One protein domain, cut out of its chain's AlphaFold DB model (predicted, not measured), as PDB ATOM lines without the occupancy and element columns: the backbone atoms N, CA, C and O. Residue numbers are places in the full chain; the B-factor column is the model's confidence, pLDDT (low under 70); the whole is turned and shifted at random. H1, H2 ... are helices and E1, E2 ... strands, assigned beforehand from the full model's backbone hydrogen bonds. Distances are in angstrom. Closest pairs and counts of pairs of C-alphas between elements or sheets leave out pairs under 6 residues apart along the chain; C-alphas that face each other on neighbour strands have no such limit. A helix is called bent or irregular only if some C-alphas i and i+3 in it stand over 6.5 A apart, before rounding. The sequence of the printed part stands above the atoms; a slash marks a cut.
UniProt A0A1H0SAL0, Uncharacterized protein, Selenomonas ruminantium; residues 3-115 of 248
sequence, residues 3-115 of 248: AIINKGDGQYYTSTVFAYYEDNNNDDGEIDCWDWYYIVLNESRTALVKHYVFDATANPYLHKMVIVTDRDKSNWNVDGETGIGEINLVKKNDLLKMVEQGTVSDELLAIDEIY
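This is residues 3 to 115 of the 248 residues of an uncharacterized protein of Selenomonas ruminantium (UniProt A0A1H0SAL0). A strongly twisted, branched antiparallel sheet of seven strands is built around the long, sharply bent strand E2, with H1 and H2 packed on one face. Residues 23 to 35 and 53 to 65 are long loops at the end of the longest axis away from H2. The printed part has 113 residues, in the order E1 E2 E3 E4 E5 E6 E7 H1 H2, of mixed class. It is compact, with a radius of gyration of the C-alphas of 14.0 A and spans of 38 by 34 by 27 A.

E2, residues 11 to 22, bends by 92 degrees at residue 18. On one side of it lie E1, residues 3 to 8 (N 5 and O 13, 2.8 A), and E7, residues 85 to 87 (N 20 and O 85, 2.9 A), and on the other side E3, residues 36 to 41 (N 21 and O 37, 2.9 A). E4, residues 48 to 52, neighbours E3, with N 38 and O 51 2.8 A apart; E1 to E4 form a meander, each strand the antiparallel neighbour of the one before. E5, residues 66 to 70, neighbours E1, with N 4 and O 67 2.9 A apart. E6, residues 76 to 78, forms a hairpin with E7, with N 77 and O 86 2.8 A apart. H1, residues 92 to 101, is on the sheet at a height of 9.0 A, along the strands; its closest C-alphas to E4 are Val 99 and Leu 48, 4.9 A. H2, residues 106 to 114, is on the same face, over E2 and slantwise at 51 degrees on the local plane; the closest C-alphas are Asp 112 and Thr 16, 5.4 A. In both helices every O i to N i+4 pair is within hydrogen-bond range.

E2 measures 25.4 A, E3 16.8 A, E1 14.8 A and H1 14.3 A. E1 begins at C-alpha 3 (112.015, 152.860, 155.722); H2 ends at C-alpha 114 (113.752, 141.139, 147.769).

The C-alphas farthest apart, Asp 28 and Ile 114, are 42.2 A apart. The printed part has no cut; the links E2 to E3 and E4 to E5 are long. Residues 24 to 31 have pLDDT under 70.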
ATOM      1  N   ALA A   3     112.253 151.456 155.420       97.56
ATOM      2  CA  ALA A   3     112.015 152.860 155.722       97.56
ATOM      3  C   ALA A   3     112.040 153.752 154.480       97.56
ATOM      4  O   ALA A   3     112.707 153.467 153.480       97.56
ATOM      5  N   ILE A   4     111.342 154.875 154.609       97.12
ATOM      6  CA  ILE A   4     111.532 156.062 153.791       97.12
ATOM      7  C   ILE A   4     112.615 156.924 154.449       97.12
ATOM      8  O   ILE A   4     112.542 157.219 155.643       97.12
ATOM      9  N   ILE A   5     113.605 157.335 153.663       97.00
ATOM     10  CA  ILE A   5     114.631 158.298 154.053       97.00
ATOM     11  C   ILE A   5     114.231 159.652 153.478       97.00
ATOM     12  O   ILE A   5     114.287 159.876 152.265       97.00
ATOM     13  N   ASN A   6     113.759 160.522 154.364       93.50
ATOM     14  CA  ASN A   6     113.227 161.835 154.045       93.50
ATOM     15  C   ASN A   6     114.377 162.798 153.721       93.50
ATOM     16  O   ASN A   6     115.326 162.925 154.496       93.50
ATOM     17  N   LYS A   7     114.302 163.464 152.567       87.62
ATOM     18  CA  LYS A   7     115.268 164.490 152.140       87.62
ATOM     19  C   LYS A   7     114.704 165.910 152.273       87.62
ATOM     20  O   LYS A   7     115.427 166.855 151.976       87.62
ATOM     21  N   GLY A   8     113.451 166.052 152.709       74.06
ATOM     22  CA  GLY A   8     112.715 167.314 152.694       74.06
ATOM     23  C   GLY A   8     111.984 167.568 151.383       74.06
ATOM     24  O   GLY A   8     112.244 166.923 150.367       74.06
ATOM     25  N   ASP A   9     111.043 168.510 151.430       72.31
ATOM     26  CA  ASP A   9     110.322 169.046 150.270       72.31
ATOM     27  C   ASP A   9     109.637 167.981 149.389       72.31
ATOM     28  O   ASP A   9     109.619 168.079 148.159       72.31
ATOM     29  N   GLY A  10     109.112 166.909 149.997       77.12
ATOM     30  CA  GLY A  10     108.489 165.794 149.274       77.12
ATOM     31  C   GLY A  10     109.474 164.825 148.612       77.12
ATOM     32  O   GLY A  10     109.048 163.823 148.035       77.12
ATOM     33  N   GLN A  11     110.783 165.085 148.676       89.19
ATOM     34  CA  GLN A  11     111.800 164.195 148.128       89.19
ATOM     35  C   GLN A  11     112.201 163.138 149.148       89.19
ATOM     36  O   GLN A  11     112.456 163.415 150.321       89.19
ATOM     37  N   TYR A  12     112.327 161.907 148.672       95.06
ATOM     38  CA  TYR A  12     112.755 160.794 149.494       95.06
ATOM     39  C   TYR A  12     113.357 159.682 148.644       95.06
ATOM     40  O   TYR A  12     113.192 159.637 147.424       95.06
ATOM     41  N   TYR A  13     114.032 158.757 149.311       96.50
ATOM     42  CA  TYR A  13     114.306 157.435 148.764       96.50
ATOM     43  C   TYR A  13     113.938 156.380 149.802       96.50
ATOM     44  O   TYR A  13     113.689 156.698 150.963       96.50
ATOM     45  N   THR A  14     113.872 155.120 149.396       97.38
ATOM     46  CA  THR A  14     113.556 154.023 150.308       97.38
ATOM     47  C   THR A  14     114.729 153.079 150.475       97.38
ATOM     48  O   THR A  14     115.532 152.898 149.555       97.38
ATOM     49  N   SER A  15     114.824 152.475 151.654       97.94
ATOM     50  CA  SER A  15     115.885 151.532 151.972       97.94
ATOM     51  C   SER A  15     115.447 150.531 153.029       97.94
ATOM     52  O   SER A  15     114.729 150.856 153.981       97.94
ATOM     53  N   THR A  16     115.999 149.328 152.923       97.50
ATOM     54  CA  THR A  16     116.103 148.403 154.048       97.50
ATOM     55  C   THR A  16     116.853 149.062 155.194       97.50
ATOM     56  O   THR A  16     117.833 149.786 154.990       97.50
ATOM     57  N   VAL A  17     116.383 148.797 156.407       97.88
ATOM     58  CA  VAL A  17     117.082 149.161 157.634       97.88
ATOM     59  C   VAL A  17     117.865 147.944 158.108       97.88
ATOM     60  O   VAL A  17     117.297 146.857 158.238       97.88
ATOM     61  N   PHE A  18     119.157 148.119 158.373       98.00
ATOM     62  CA  PHE A  18     120.039 147.039 158.824       98.00
ATOM     63  C   PHE A  18     120.379 147.117 160.306       98.00
ATOM     64  O   PHE A  18     120.697 146.090 160.901       98.00
ATOM     65  N   ALA A  19     120.313 148.308 160.899       97.88
ATOM     66  CA  ALA A  19     120.492 148.490 162.330       97.88
ATOM     67  C   ALA A  19     119.784 149.742 162.837       97.88
ATOM     68  O   ALA A  19     119.554 150.677 162.069       97.88
ATOM     69  N   TYR A  20     119.492 149.740 164.133       96.75
ATOM     70  CA  TYR A  20     119.017 150.867 164.923       96.75
ATOM     71  C   TYR A  20     119.895 150.982 166.165       96.75
ATOM     72  O   TYR A  20     119.968 150.030 166.947       96.75
ATOM     73  N   TYR A  21     120.560 152.118 166.324       95.19
ATOM     74  CA  TYR A  21     121.513 152.386 167.392       95.19
ATOM     75  C   TYR A  21     121.333 153.804 167.935       95.19
ATOM     76  O   TYR A  21     120.613 154.622 167.372       95.19
ATOM     77  N   GLU A  22     122.047 154.081 169.014       90.69
ATOM     78  CA  GLU A  22     122.234 155.406 169.589       90.69
ATOM     79  C   GLU A  22     123.735 155.656 169.777       90.69
ATOM     80  O   GLU A  22     124.512 154.712 169.995       90.69
ATOM     81  N   ASP A  23     124.165 156.906 169.621       85.88
ATOM     82  CA  ASP A  23     125.508 157.323 170.012       85.88
ATOM     83  C   ASP A  23     125.436 157.769 171.491       85.88
ATOM     84  O   ASP A  23     124.807 158.765 171.809       85.88
ATOM     85  N   ASN A  24     126.048 157.020 172.418       66.50
ATOM     86  CA  ASN A  24     126.042 157.341 173.858       66.50
ATOM     87  C   ASN A  24     126.979 158.520 174.179       66.50
ATOM     88  O   ASN A  24     128.029 158.326 174.796       66.50
ATOM     89  N   ASN A  25     126.640 159.725 173.724       55.53
ATOM     90  CA  ASN A  25     127.517 160.892 173.842       55.53
ATOM     91  C   ASN A  25     127.267 161.749 175.092       55.53
ATOM     92  O   ASN A  25     128.049 162.663 175.352       55.53
ATOM     93  N   ASN A  26     126.243 161.447 175.890       55.78
ATOM     94  CA  ASN A  26     125.939 162.230 177.084       55.78
ATOM     95  C   ASN A  26     126.639 161.654 178.322       55.78
ATOM     96  O   ASN A  26     126.275 160.587 178.821       55.78
ATOM     97  N   ASP A  27     127.614 162.404 178.850       53.09
ATOM     98  CA  ASP A  27     128.322 162.120 180.112       53.09
ATOM     99  C   ASP A  27     127.365 161.986 181.320       53.09
ATOM    100  O   ASP A  27     127.708 161.355 182.323       53.09
ATOM    101  N   ASP A  28     126.146 162.524 181.202       59.72
ATOM    102  CA  ASP A  28     125.131 162.561 182.258       59.72
ATOM    103  C   ASP A  28     124.159 161.361 182.220       59.72
ATOM    104  O   ASP A  28     123.333 161.198 183.120       59.72
ATOM    105  N   GLY A  29     124.267 160.485 181.211       54.53
ATOM    106  CA  GLY A  29     123.433 159.285 181.076       54.53
ATOM    107  C   GLY A  29     121.981 159.540 180.653       54.53
ATOM    108  O   GLY A  29     121.182 158.603 180.660       54.53
ATOM    109  N   GLU A  30     121.626 160.776 180.286       58.28
ATOM    110  CA  GLU A  30     120.325 161.082 179.687       58.28
ATOM    111  C   GLU A  30     120.306 160.664 178.210       58.28
ATOM    112  O   GLU A  30     121.165 161.063 177.421       58.28
ATOM    113  N   ILE A  31     119.321 159.834 177.857       61.56
ATOM    114  CA  ILE A  31     119.069 159.392 176.483       61.56
ATOM    115  C   ILE A  31     118.527 160.584 175.702       61.56
ATOM    116  O   ILE A  31     117.435 161.069 176.000       61.56
ATOM    117  N   ASP A  32     119.271 161.016 174.689       77.81
ATOM    118  CA  ASP A  32     118.842 162.074 173.789       77.81
ATOM    119  C   ASP A  32     118.368 161.487 172.455       77.81
ATOM    120  O   ASP A  32     119.102 160.789 171.754       77.81
ATOM    121  N   CYS A  33     117.118 161.775 172.090       83.00
ATOM    122  CA  CYS A  33     116.526 161.305 170.840       83.00
ATOM    123  C   CYS A  33     117.285 161.796 169.595       83.00
ATOM    124  O   CYS A  33     117.218 161.149 168.547       83.00
ATOM    125  N   TRP A  34     118.045 162.893 169.713       86.06
ATOM    126  CA  TRP A  34     118.876 163.431 168.633       86.06
ATOM    127  C   TRP A  34     120.056 162.515 168.272       86.06
ATOM    128  O   TRP A  34     120.536 162.571 167.139       86.06
ATOM    129  N   ASP A  35     120.477 161.631 169.181       89.25
ATOM    130  CA  ASP A  35     121.576 160.682 168.963       89.25
ATOM    131  C   ASP A  35     121.112 159.333 168.395       89.25
ATOM    132  O   ASP A  35     121.935 158.464 168.087       89.25
ATOM    133  N   TRP A  36     119.804 159.125 168.228       92.62
ATOM    134  CA  TRP A  36     119.275 157.910 167.616       92.62
ATOM    135  C   TRP A  36     119.547 157.901 166.115       92.62
ATOM    136  O   TRP A  36     119.307 158.885 165.414       92.62
ATOM    137  N   TYR A  37     119.983 156.762 165.583       96.19
ATOM    138  CA  TYR A  37     120.224 156.601 164.153       96.19
ATOM    139  C   TYR A  37     119.947 155.191 163.649       96.19
ATOM    140  O   TYR A  37     120.017 154.188 164.361       96.19
ATOM    141  N   TYR A  38     119.691 155.124 162.350       97.94
ATOM    142  CA  TYR A  38     119.601 153.891 161.594       97.94
ATOM    143  C   TYR A  38     120.803 153.732 160.659       97.94
ATOM    144  O   TYR A  38     121.389 154.710 160.187       97.94
ATOM    145  N   ILE A  39     121.151 152.479 160.364       98.50
ATOM    146  CA  ILE A  39     122.049 152.128 159.259       98.50
ATOM    147  C   ILE A  39     121.196 151.642 158.091       98.50
ATOM    148  O   ILE A  39     120.447 150.668 158.224       98.50
ATOM    149  N   VAL A  40     121.323 152.319 156.954       98.56
ATOM    150  CA  VAL A  40     120.528 152.103 155.735       98.56
ATOM    151  C   VAL A  40     121.437 152.146 154.503       98.56
ATOM    152  O   VAL A  40     122.598 152.541 154.605       98.56
ATOM    153  N   LEU A  41     120.937 151.746 153.333       98.56
ATOM    154  CA  LEU A  41     121.599 152.036 152.061       98.56
ATOM    155  C   LEU A  41     121.536 153.537 151.771       98.56
ATOM    156  O   LEU A  41     120.587 154.229 152.146       98.56
ATOM    157  N   ASN A  42     122.527 154.042 151.045       97.94
ATOM    158  CA  ASN A  42     122.411 155.339 150.394       97.94
ATOM    159  C   ASN A  42     121.462 155.265 149.179       97.94
ATOM    160  O   ASN A  42     121.149 154.187 148.675       97.94
ATOM    161  N   GLU A  43     121.043 156.420 148.663       97.06
ATOM    162  CA  GLU A  43     120.095 156.526 147.539       97.06
ATOM    163  C   GLU A  43     120.528 155.730 146.290       97.06
ATOM    164  O   GLU A  43     119.703 155.098 145.628       97.06
ATOM    165  N   SER A  44     121.834 155.695 145.996       97.44
ATOM    166  CA  SER A  44     122.393 154.942 144.867       97.44
ATOM    167  C   SER A  44     122.572 153.443 145.125       97.44
ATOM    168  O   SER A  44     122.972 152.737 144.201       97.44
ATOM    169  N   ARG A  45     122.296 152.951 146.341       97.62
ATOM    170  CA  ARG A  45     122.478 151.549 146.770       97.62
ATOM    171  C   ARG A  45     123.898 151.020 146.563       97.62
ATOM    172  O   ARG A  45     124.106 149.888 146.146       97.62
ATOM    173  N   THR A  46     124.896 151.851 146.842       98.00
ATOM    174  CA  THR A  46     126.319 151.501 146.694       98.00
ATOM    175  C   THR A  46     127.070 151.449 148.021       98.00
ATOM    176  O   THR A  46     128.207 150.989 148.053       98.00
ATOM    177  N   ALA A  47     126.472 151.948 149.104       98.50
ATOM    178  CA  ALA A  47     127.106 152.034 150.413       98.50
ATOM    179  C   ALA A  47     126.074 151.986 151.540       98.50
ATOM    180  O   ALA A  47     124.939 152.436 151.361       98.50
ATOM    181  N   LEU A  48     126.498 151.507 152.711       98.69
ATOM    182  CA  LEU A  48     125.799 151.771 153.963       98.69
ATOM    183  C   LEU A  48     126.104 153.186 154.454       98.69
ATOM    184  O   LEU A  48     127.234 153.666 154.352       98.69
ATOM    185  N   VAL A  49     125.099 153.834 155.027       98.19
ATOM    186  CA  VAL A  49     125.199 155.168 155.620       98.19
ATOM    187  C   VAL A  49     124.504 155.205 156.975       98.19
ATOM    188  O   VAL A  49     123.521 154.499 157.213       98.19
ATOM    189  N   LYS A  50     125.030 156.050 157.865       97.06
ATOM    190  CA  LYS A  50     124.378 156.438 159.116       97.06
ATOM    191  C   LYS A  50     123.374 157.555 158.812       97.06
ATOM    192  O   LYS A  50     123.773 158.590 158.282       97.06
ATOM    193  N   HIS A  51     122.108 157.360 159.174       96.25
ATOM    194  CA  HIS A  51     121.076 158.398 159.145       96.25
ATOM    195  C   HIS A  51     120.464 158.565 160.532       96.25
ATOM    196  O   HIS A  51     119.849 157.631 161.048       96.25
ATOM    197  N   TYR A  52     120.622 159.750 161.119       94.50
ATOM    198  CA  TYR A  52     119.957 160.102 162.374       94.50
ATOM    199  C   TYR A  52     118.438 160.094 162.199       94.50
ATOM    200  O   TYR A  52     117.929 160.394 161.116       94.50
ATOM    201  N   VAL A  53     117.717 159.699 163.250       93.56
ATOM    202  CA  VAL A  53     116.251 159.613 163.239       93.56
ATOM    203  C   VAL A  53     115.641 160.991 163.052       93.56
ATOM    204  O   VAL A  53     114.676 161.109 162.300       93.56
ATOM    205  N   PHE A  54     116.218 162.009 163.690       90.38
ATOM    206  CA  PHE A  54     115.736 163.382 163.659       90.38
ATOM    207  C   PHE A  54     116.780 164.348 163.092       90.38
ATOM    208  O   PHE A  54     117.986 164.139 163.238       90.38
ATOM    209  N   ASP A  55     116.311 165.420 162.458       88.12
ATOM    210  CA  ASP A  55     117.150 166.554 162.074       88.12
ATOM    211  C   ASP A  55     117.415 167.451 163.291       88.12
ATOM    212  O   ASP A  55     116.572 168.254 163.687       88.12
ATOM    213  N   ALA A  56     118.612 167.341 163.867       84.00
ATOM    214  CA  ALA A  56     119.022 168.144 165.020       84.00
ATOM    215  C   ALA A  56     119.021 169.663 164.750       84.00
ATOM    216  O   ALA A  56     118.978 170.454 165.692       84.00
ATOM    217  N   THR A  57     119.055 170.098 163.484       83.56
ATOM    218  CA  THR A  57     118.995 171.529 163.138       83.56
ATOM    219  C   THR A  57     117.586 172.111 163.243       83.56
ATOM    220  O   THR A  57     117.442 173.328 163.353       83.56
ATOM    221  N   ALA A  58     116.564 171.251 163.269       77.38
ATOM    222  CA  ALA A  58     115.164 171.628 163.419       77.38
ATOM    223  C   ALA A  58     114.705 171.731 164.884       77.38
ATOM    224  O   ALA A  58     113.542 172.042 165.133       77.38
ATOM    225  N   ASN A  59     115.595 171.500 165.857       72.06
ATOM    226  CA  ASN A  59     115.295 171.612 167.285       72.06
ATOM    227  C   ASN A  59     114.624 172.975 167.614       72.06
ATOM    228  O   ASN A  59     115.131 174.018 167.185       72.06
ATOM    229  N   PRO A  60     113.489 172.990 168.349       72.06
ATOM    230  CA  PRO A  60     112.938 171.889 169.156       72.06
ATOM    231  C   PRO A  60     111.964 170.945 168.432       72.06
ATOM    232  O   PRO A  60     111.384 170.077 169.076       72.06
ATOM    233  N   TYR A  61     111.769 171.079 167.121       78.88
ATOM    234  CA  TYR A  61     110.806 170.271 166.371       78.88
ATOM    235  C   TYR A  61     111.365 168.894 165.995       78.88
ATOM    236  O   TYR A  61     112.467 168.769 165.459       78.88
ATOM    237  N   LEU A  62     110.570 167.845 166.218       83.25
ATOM    238  CA  LEU A  62     110.927 166.456 165.912       83.25
ATOM    239  C   LEU A  62     110.746 166.137 164.419       83.25
ATOM    240  O   LEU A  62     109.839 165.415 164.000       83.25
ATOM    241  N   HIS A  63     111.640 166.670 163.590       87.12
ATOM    242  CA  HIS A  63     111.654 166.402 162.153       87.12
ATOM    243  C   HIS A  63     112.267 165.037 161.857       87.12
ATOM    244  O   HIS A  63     113.488 164.878 161.818       87.12
ATOM    245  N   LYS A  64     111.410 164.033 161.657       91.12
ATOM    246  CA  LYS A  64     111.841 162.656 161.420       91.12
ATOM    247  C   LYS A  64     112.412 162.484 160.007       91.12
ATOM    248  O   LYS A  64     111.707 162.611 159.005       91.12
ATOM    249  N   MET A  65     113.691 162.136 159.946       93.81
ATOM    250  CA  MET A  65     114.453 161.878 158.722       93.81
ATOM    251  C   MET A  65     114.346 160.421 158.261       93.81
ATOM    252  O   MET A  65     114.458 160.136 157.071       93.81
ATOM    253  N   VAL A  66     114.108 159.488 159.188       95.69
ATOM    254  CA  VAL A  66     113.925 158.061 158.881       95.69
ATOM    255  C   VAL A  66     112.536 157.612 159.317       95.69
ATOM    256  O   VAL A  66     112.268 157.425 160.503       95.69
ATOM    257  N   ILE A  67     111.644 157.410 158.350       95.31
ATOM    258  CA  ILE A  67     110.249 157.024 158.578       95.31
ATOM    259  C   ILE A  67     110.119 155.522 158.313       95.31
ATOM    260  O   ILE A  67     110.079 155.075 157.168       95.31
ATOM    261  N   VAL A  68     110.091 154.722 159.381       95.38
ATOM    262  CA  VAL A  68     109.982 153.257 159.294       95.38
ATOM    263  C   VAL A  68     108.586 152.862 158.816       95.38
ATOM    264  O   VAL A  68     107.615 153.073 159.536       95.38
ATOM    265  N   THR A  69     108.501 152.259 157.630       95.56
ATOM    266  CA  THR A  69     107.245 151.846 156.980       95.56
ATOM    267  C   THR A  69     106.894 150.382 157.206       95.56
ATOM    268  O   THR A  69     105.746 149.992 157.026       95.56
ATOM    269  N   ASP A  70     107.877 149.566 157.585       95.06
ATOM    270  CA  ASP A  70     107.679 148.168 157.957       95.06
ATOM    271  C   ASP A  70     108.550 147.833 159.161       95.06
ATOM    272  O   ASP A  70     109.782 147.872 159.073       95.06
ATOM    273  N   ARG A  71     107.907 147.494 160.280       90.56
ATOM    274  CA  ARG A  71     108.575 147.188 161.550       90.56
ATOM    275  C   ARG A  71     109.061 145.751 161.689       90.56
ATOM    276  O   ARG A  71     109.530 145.392 162.767       90.56
ATOM    277  N   ASP A  72     108.986 144.924 160.650       91.75
ATOM    278  CA  ASP A  72     109.397 143.526 160.748       91.75
ATOM    279  C   ASP A  72     110.874 143.395 161.169       91.75
ATOM    280  O   ASP A  72     111.793 143.715 160.410       91.75
ATOM    281  N   LYS A  73     111.081 142.938 162.406       90.94
ATOM    282  CA  LYS A  73     112.383 142.640 163.020       90.94
ATOM    283  C   LYS A  73     112.577 141.130 163.228       90.94
ATOM    284  O   LYS A  73     113.415 140.727 164.028       90.94
ATOM    285  N   SER A  74     111.814 140.273 162.541       91.50
ATOM    286  CA  SER A  74     111.865 138.811 162.733       91.50
ATOM    287  C   SER A  74     113.251 138.201 162.494       91.50
ATOM    288  O   SER A  74     113.584 137.168 163.071       91.50
ATOM    289  N   ASN A  75     114.075 138.856 161.675       92.50
ATOM    290  CA  ASN A  75     115.450 138.473 161.385       92.50
ATOM    291  C   ASN A  75     116.492 139.376 162.066       92.50
ATOM    292  O   ASN A  75     117.600 139.493 161.549       92.50
ATOM    293  N   TRP A  76     116.164 140.035 163.179       96.75
ATOM    294  CA  TRP A  76     117.090 140.904 163.914       96.75
ATOM    295  C   TRP A  76     117.545 140.286 165.241       96.75
ATOM    296  O   TRP A  76     116.809 139.546 165.891       96.75
ATOM    297  N   ASN A  77     118.758 140.643 165.664       96.12
ATOM    298  CA  ASN A  77     119.216 140.533 167.044       96.12
ATOM    299  C   ASN A  77     118.892 141.860 167.739       96.12
ATOM    300  O   ASN A  77     119.541 142.866 167.458       96.12
ATOM    301  N   VAL A  78     117.876 141.864 168.599       94.69
ATOM    302  CA  VAL A  78     117.356 143.075 169.249       94.69
ATOM    303  C   VAL A  78     117.493 142.940 170.758       94.69
ATOM    304  O   VAL A  78     117.188 141.886 171.319       94.69
ATOM    305  N   ASP A  79     117.930 144.010 171.408       92.44
ATOM    306  CA  ASP A  79     117.852 144.155 172.852       92.44
ATOM    307  C   ASP A  79     116.389 144.364 173.281       92.44
ATOM    308  O   ASP A  79     115.691 145.243 172.772       92.44
ATOM    309  N   GLY A  80     115.903 143.519 174.189       86.88
ATOM    310  CA  GLY A  80     114.487 143.488 174.563       86.88
ATOM    311  C   GLY A  80     114.013 144.694 175.379       86.88
ATOM    312  O   GLY A  80     112.807 144.925 175.430       86.88
ATOM    313  N   GLU A  81     114.923 145.440 176.008       85.81
ATOM    314  CA  GLU A  81     114.587 146.603 176.839       85.81
ATOM    315  C   GLU A  81     114.602 147.892 176.015       85.81
ATOM    316  O   GLU A  81     113.681 148.702 176.100       85.81
ATOM    317  N   THR A  82     115.626 148.060 175.182       85.81
ATOM    318  CA  THR A  82     115.878 149.298 174.426       85.81
ATOM    319  C   THR A  82     115.340 149.252 172.996       85.81
ATOM    320  O   THR A  82     115.140 150.285 172.362       85.81
ATOM    321  N   GLY A  83     115.117 148.057 172.439       87.56
ATOM    322  CA  GLY A  83     114.724 147.884 171.038       87.56
ATOM    323  C   GLY A  83     115.845 148.159 170.022       87.56
ATOM    324  O   GLY A  83     115.584 148.084 168.809       87.56
ATOM    325  N   ILE A  84     117.056 148.453 170.512       92.12
ATOM    326  CA  ILE A  84     118.310 148.645 169.774       92.12
ATOM    327  C   ILE A  84     118.789 147.306 169.219       92.12
ATOM    328  O   ILE A  84     118.660 146.266 169.867       92.12
ATOM    329  N   GLY A  85     119.352 147.307 168.014       95.38
ATOM    330  CA  GLY A  85     119.875 146.076 167.434       95.38
ATOM    331  C   GLY A  85     120.142 146.145 165.944       95.38
ATOM    332  O   GLY A  85     120.075 147.203 165.318       95.38
ATOM    333  N   GLU A  86     120.409 144.977 165.374       97.50
ATOM    334  CA  GLU A  86     120.760 144.825 163.967       97.50
ATOM    335  C   GLU A  86     120.208 143.553 163.347       97.50
ATOM    336  O   GLU A  86     119.818 142.606 164.032       97.50
ATOM    337  N   ILE A  87     120.241 143.504 162.021       96.75
ATOM    338  CA  ILE A  87     119.967 142.296 161.259       96.75
ATOM    339  C   ILE A  87     120.879 141.140 161.703       96.75
ATOM    340  O   ILE A  87     122.091 141.282 161.869       96.75
ATOM    341  N   ASN A  88     120.302 139.950 161.861       95.62
ATOM    342  CA  ASN A  88     120.997 138.726 162.251       95.62
ATOM    343  C   ASN A  88     121.765 138.106 161.071       95.62
ATOM    344  O   ASN A  88     121.528 136.968 160.670       95.62
ATOM    345  N   LEU A  89     122.668 138.894 160.496       94.88
ATOM    346  CA  LEU A  89     123.551 138.509 159.396       94.88
ATOM    347  C   LEU A  89     124.955 139.083 159.593       94.88
ATOM    348  O   LEU A  89     125.944 138.382 159.397       94.88
ATOM    349  N   VAL A  90     125.037 140.341 160.024       94.56
ATOM    350  CA  VAL A  90     126.287 141.088 160.192       94.56
ATOM    351  C   VAL A  90     126.302 141.677 161.598       94.56
ATOM    352  O   VAL A  90     125.271 142.120 162.090       94.56
ATOM    353  N   LYS A  91     127.450 141.653 162.281       95.19
ATOM    354  CA  LYS A  91     127.579 142.226 163.629       95.19
ATOM    355  C   LYS A  91     127.737 143.744 163.567       95.19
ATOM    356  O   LYS A  91     128.311 144.259 162.608       95.19
ATOM    357  N   LYS A  92     127.341 144.440 164.641       95.56
ATOM    358  CA  LYS A  92     127.511 145.897 164.809       95.56
ATOM    359  C   LYS A  92     128.834 146.454 164.269       95.56
ATOM    360  O   LYS A  92     128.822 147.351 163.435       95.56
ATOM    361  N   ASN A  93     129.972 145.909 164.705       96.50
ATOM    362  CA  ASN A  93     131.291 146.429 164.316       96.50
ATOM    363  C   ASN A  93     131.558 146.332 162.806       96.50
ATOM    364  O   ASN A  93     132.205 147.212 162.245       96.50
ATOM    365  N   ASP A  94     131.059 145.285 162.149       97.81
ATOM    366  CA  ASP A  94     131.237 145.105 160.710       97.81
ATOM    367  C   ASP A  94     130.318 146.048 159.919       97.81
ATOM    368  O   ASP A  94     130.768 146.643 158.941       97.81
ATOM    369  N   LEU A  95     129.077 146.266 160.380       97.81
ATOM    370  CA  LEU A  95     128.179 147.278 159.806       97.81
ATOM    371  C   LEU A  95     128.778 148.684 159.916       97.81
ATOM    372  O   LEU A  95     128.828 149.411 158.927       97.81
ATOM    373  N   LEU A  96     129.280 149.058 161.097       97.56
ATOM    374  CA  LEU A  96     129.910 150.364 161.313       97.56
ATOM    375  C   LEU A  96     131.163 150.539 160.446       97.56
ATOM    376  O   LEU A  96     131.348 151.590 159.838       97.56
ATOM    377  N   LYS A  97     131.975 149.489 160.295       98.25
ATOM    378  CA  LYS A  97     133.128 149.510 159.391       98.25
ATOM    379  C   LYS A  97     132.720 149.685 157.924       98.25
ATOM    380  O   LYS A  97     133.383 150.420 157.200       98.25
ATOM    381  N   MET A  98     131.644 149.035 157.472       98.56
ATOM    382  CA  MET A  98     131.117 149.231 156.113       98.56
ATOM    383  C   MET A  98     130.646 150.673 155.892       98.56
ATOM    384  O   MET A  98     130.935 151.234 154.834       98.56
ATOM    385  N   VAL A  99     129.999 151.280 156.896       98.31
ATOM    386  CA  VAL A  99     129.616 152.703 156.884       98.31
ATOM    387  C   VAL A  99     130.852 153.598 156.753       98.31
ATOM    388  O   VAL A  99     130.903 154.430 155.851       98.31
ATOM    389  N   GLU A 100     131.881 153.401 157.583       98.06
ATOM    390  CA  GLU A 100     133.137 154.175 157.522       98.06
ATOM    391  C   GLU A 100     133.846 154.053 156.167       98.06
ATOM    392  O   GLU A 100     134.450 155.007 155.675       98.06
ATOM    393  N   GLN A 101     133.784 152.870 155.557       98.19
ATOM    394  CA  GLN A 101     134.419 152.583 154.273       98.19
ATOM    395  C   GLN A 101     133.575 153.016 153.069       98.19
ATOM    396  O   GLN A 101     134.084 152.990 151.948       98.19
ATOM    397  N   GLY A 102     132.307 153.394 153.269       97.88
ATOM    398  CA  GLY A 102     131.375 153.698 152.184       97.88
ATOM    399  C   GLY A 102     131.113 152.485 151.290       97.88
ATOM    400  O   GLY A 102     131.142 152.597 150.066       97.88
ATOM    401  N   THR A 103     130.906 151.315 151.897       98.31
ATOM    402  CA  THR A 103     130.698 150.036 151.196       98.31
ATOM    403  C   THR A 103     129.454 149.317 151.710       98.31
ATOM    404  O   THR A 103     128.854 149.717 152.707       98.31
ATOM    405  N   VAL A 104     129.043 148.263 151.012       98.31
ATOM    406  CA  VAL A 104     127.970 147.347 151.413       98.31
ATOM    407  C   VAL A 104     128.267 145.961 150.836       98.31
ATOM    408  O   VAL A 104     128.882 145.871 149.774       98.31
ATOM    409  N   SER A 105     127.889 144.887 151.536       97.94
ATOM    410  CA  SER A 105     128.051 143.528 151.004       97.94
ATOM    411  C   SER A 105     126.920 143.145 150.049       97.94
ATOM    412  O   SER A 105     125.790 143.623 150.173       97.94
ATOM    413  N   ASP A 106     127.214 142.220 149.135       97.56
ATOM    414  CA  ASP A 106     126.225 141.666 148.204       97.56
ATOM    415  C   ASP A 106     125.039 141.017 148.938       97.56
ATOM    416  O   ASP A 106     123.912 141.057 148.453       97.56
ATOM    417  N   GLU A 107     125.253 140.451 150.134       96.75
ATOM    418  CA  GLU A 107     124.165 139.838 150.907       96.75
ATOM    419  C   GLU A 107     123.174 140.879 151.437       96.75
ATOM    420  O   GLU A 107     121.968 140.634 151.436       96.75
ATOM    421  N   LEU A 108     123.661 142.048 151.869       97.25
ATOM    422  CA  LEU A 108     122.798 143.140 152.325       97.25
ATOM    423  C   LEU A 108     122.044 143.785 151.156       97.25
ATOM    424  O   LEU A 108     120.869 144.116 151.307       97.25
ATOM    425  N   LEU A 109     122.684 143.902 149.986       97.69
ATOM    426  CA  LEU A 109     122.016 144.344 148.756       97.69
ATOM    427  C   LEU A 109     120.890 143.388 148.356       97.69
ATOM    428  O   LEU A 109     119.774 143.831 148.098       97.69
ATOM    429  N   ALA A 110     121.146 142.078 148.389       96.38
ATOM    430  CA  ALA A 110     120.142 141.072 148.055       96.38
ATOM    431  C   ALA A 110     118.906 141.137 148.972       96.38
ATOM    432  O   ALA A 110     117.794 140.871 148.523       96.38
ATOM    433  N   ILE A 111     119.072 141.508 150.247       94.88
ATOM    434  CA  ILE A 111     117.942 141.701 151.171       94.88
ATOM    435  C   ILE A 111     117.061 142.875 150.722       94.88
ATOM    436  O   ILE A 111     115.837 142.736 150.722       94.88
ATOM    437  N   ASP A 112     117.664 143.996 150.314       95.81
ATOM    438  CA  ASP A 112     116.920 145.160 149.813       95.81
ATOM    439  C   ASP A 112     116.167 144.846 148.520       95.81
ATOM    440  O   ASP A 112     114.994 145.190 148.393       95.81
ATOM    441  N   GLU A 113     116.801 144.117 147.598       95.19
ATOM    442  CA  GLU A 113     116.209 143.730 146.309       95.19
ATOM    443  C   GLU A 113     114.976 142.821 146.440       95.19
ATOM    444  O   GLU A 113     114.095 142.829 145.576       95.19
ATOM    445  N   ILE A 114     114.898 142.022 147.509       93.12
ATOM    446  CA  ILE A 114     113.752 141.139 147.769       93.12
ATOM    447  C   ILE A 114     112.540 141.940 148.259       93.12
ATOM    448  O   ILE A 114     111.394 141.529 148.032       93.12
ATOM    449  N   TYR A 115     112.770 143.067 148.935       93.00
ATOM    450  CA  TYR A 115     111.693 143.859 149.504       93.00
ATOM    451  C   TYR A 115     110.956 144.653 148.422       93.00
ATOM    452  O   TYR A 115     111.545 145.340 147.590       93.00
TER     453      TYR A 115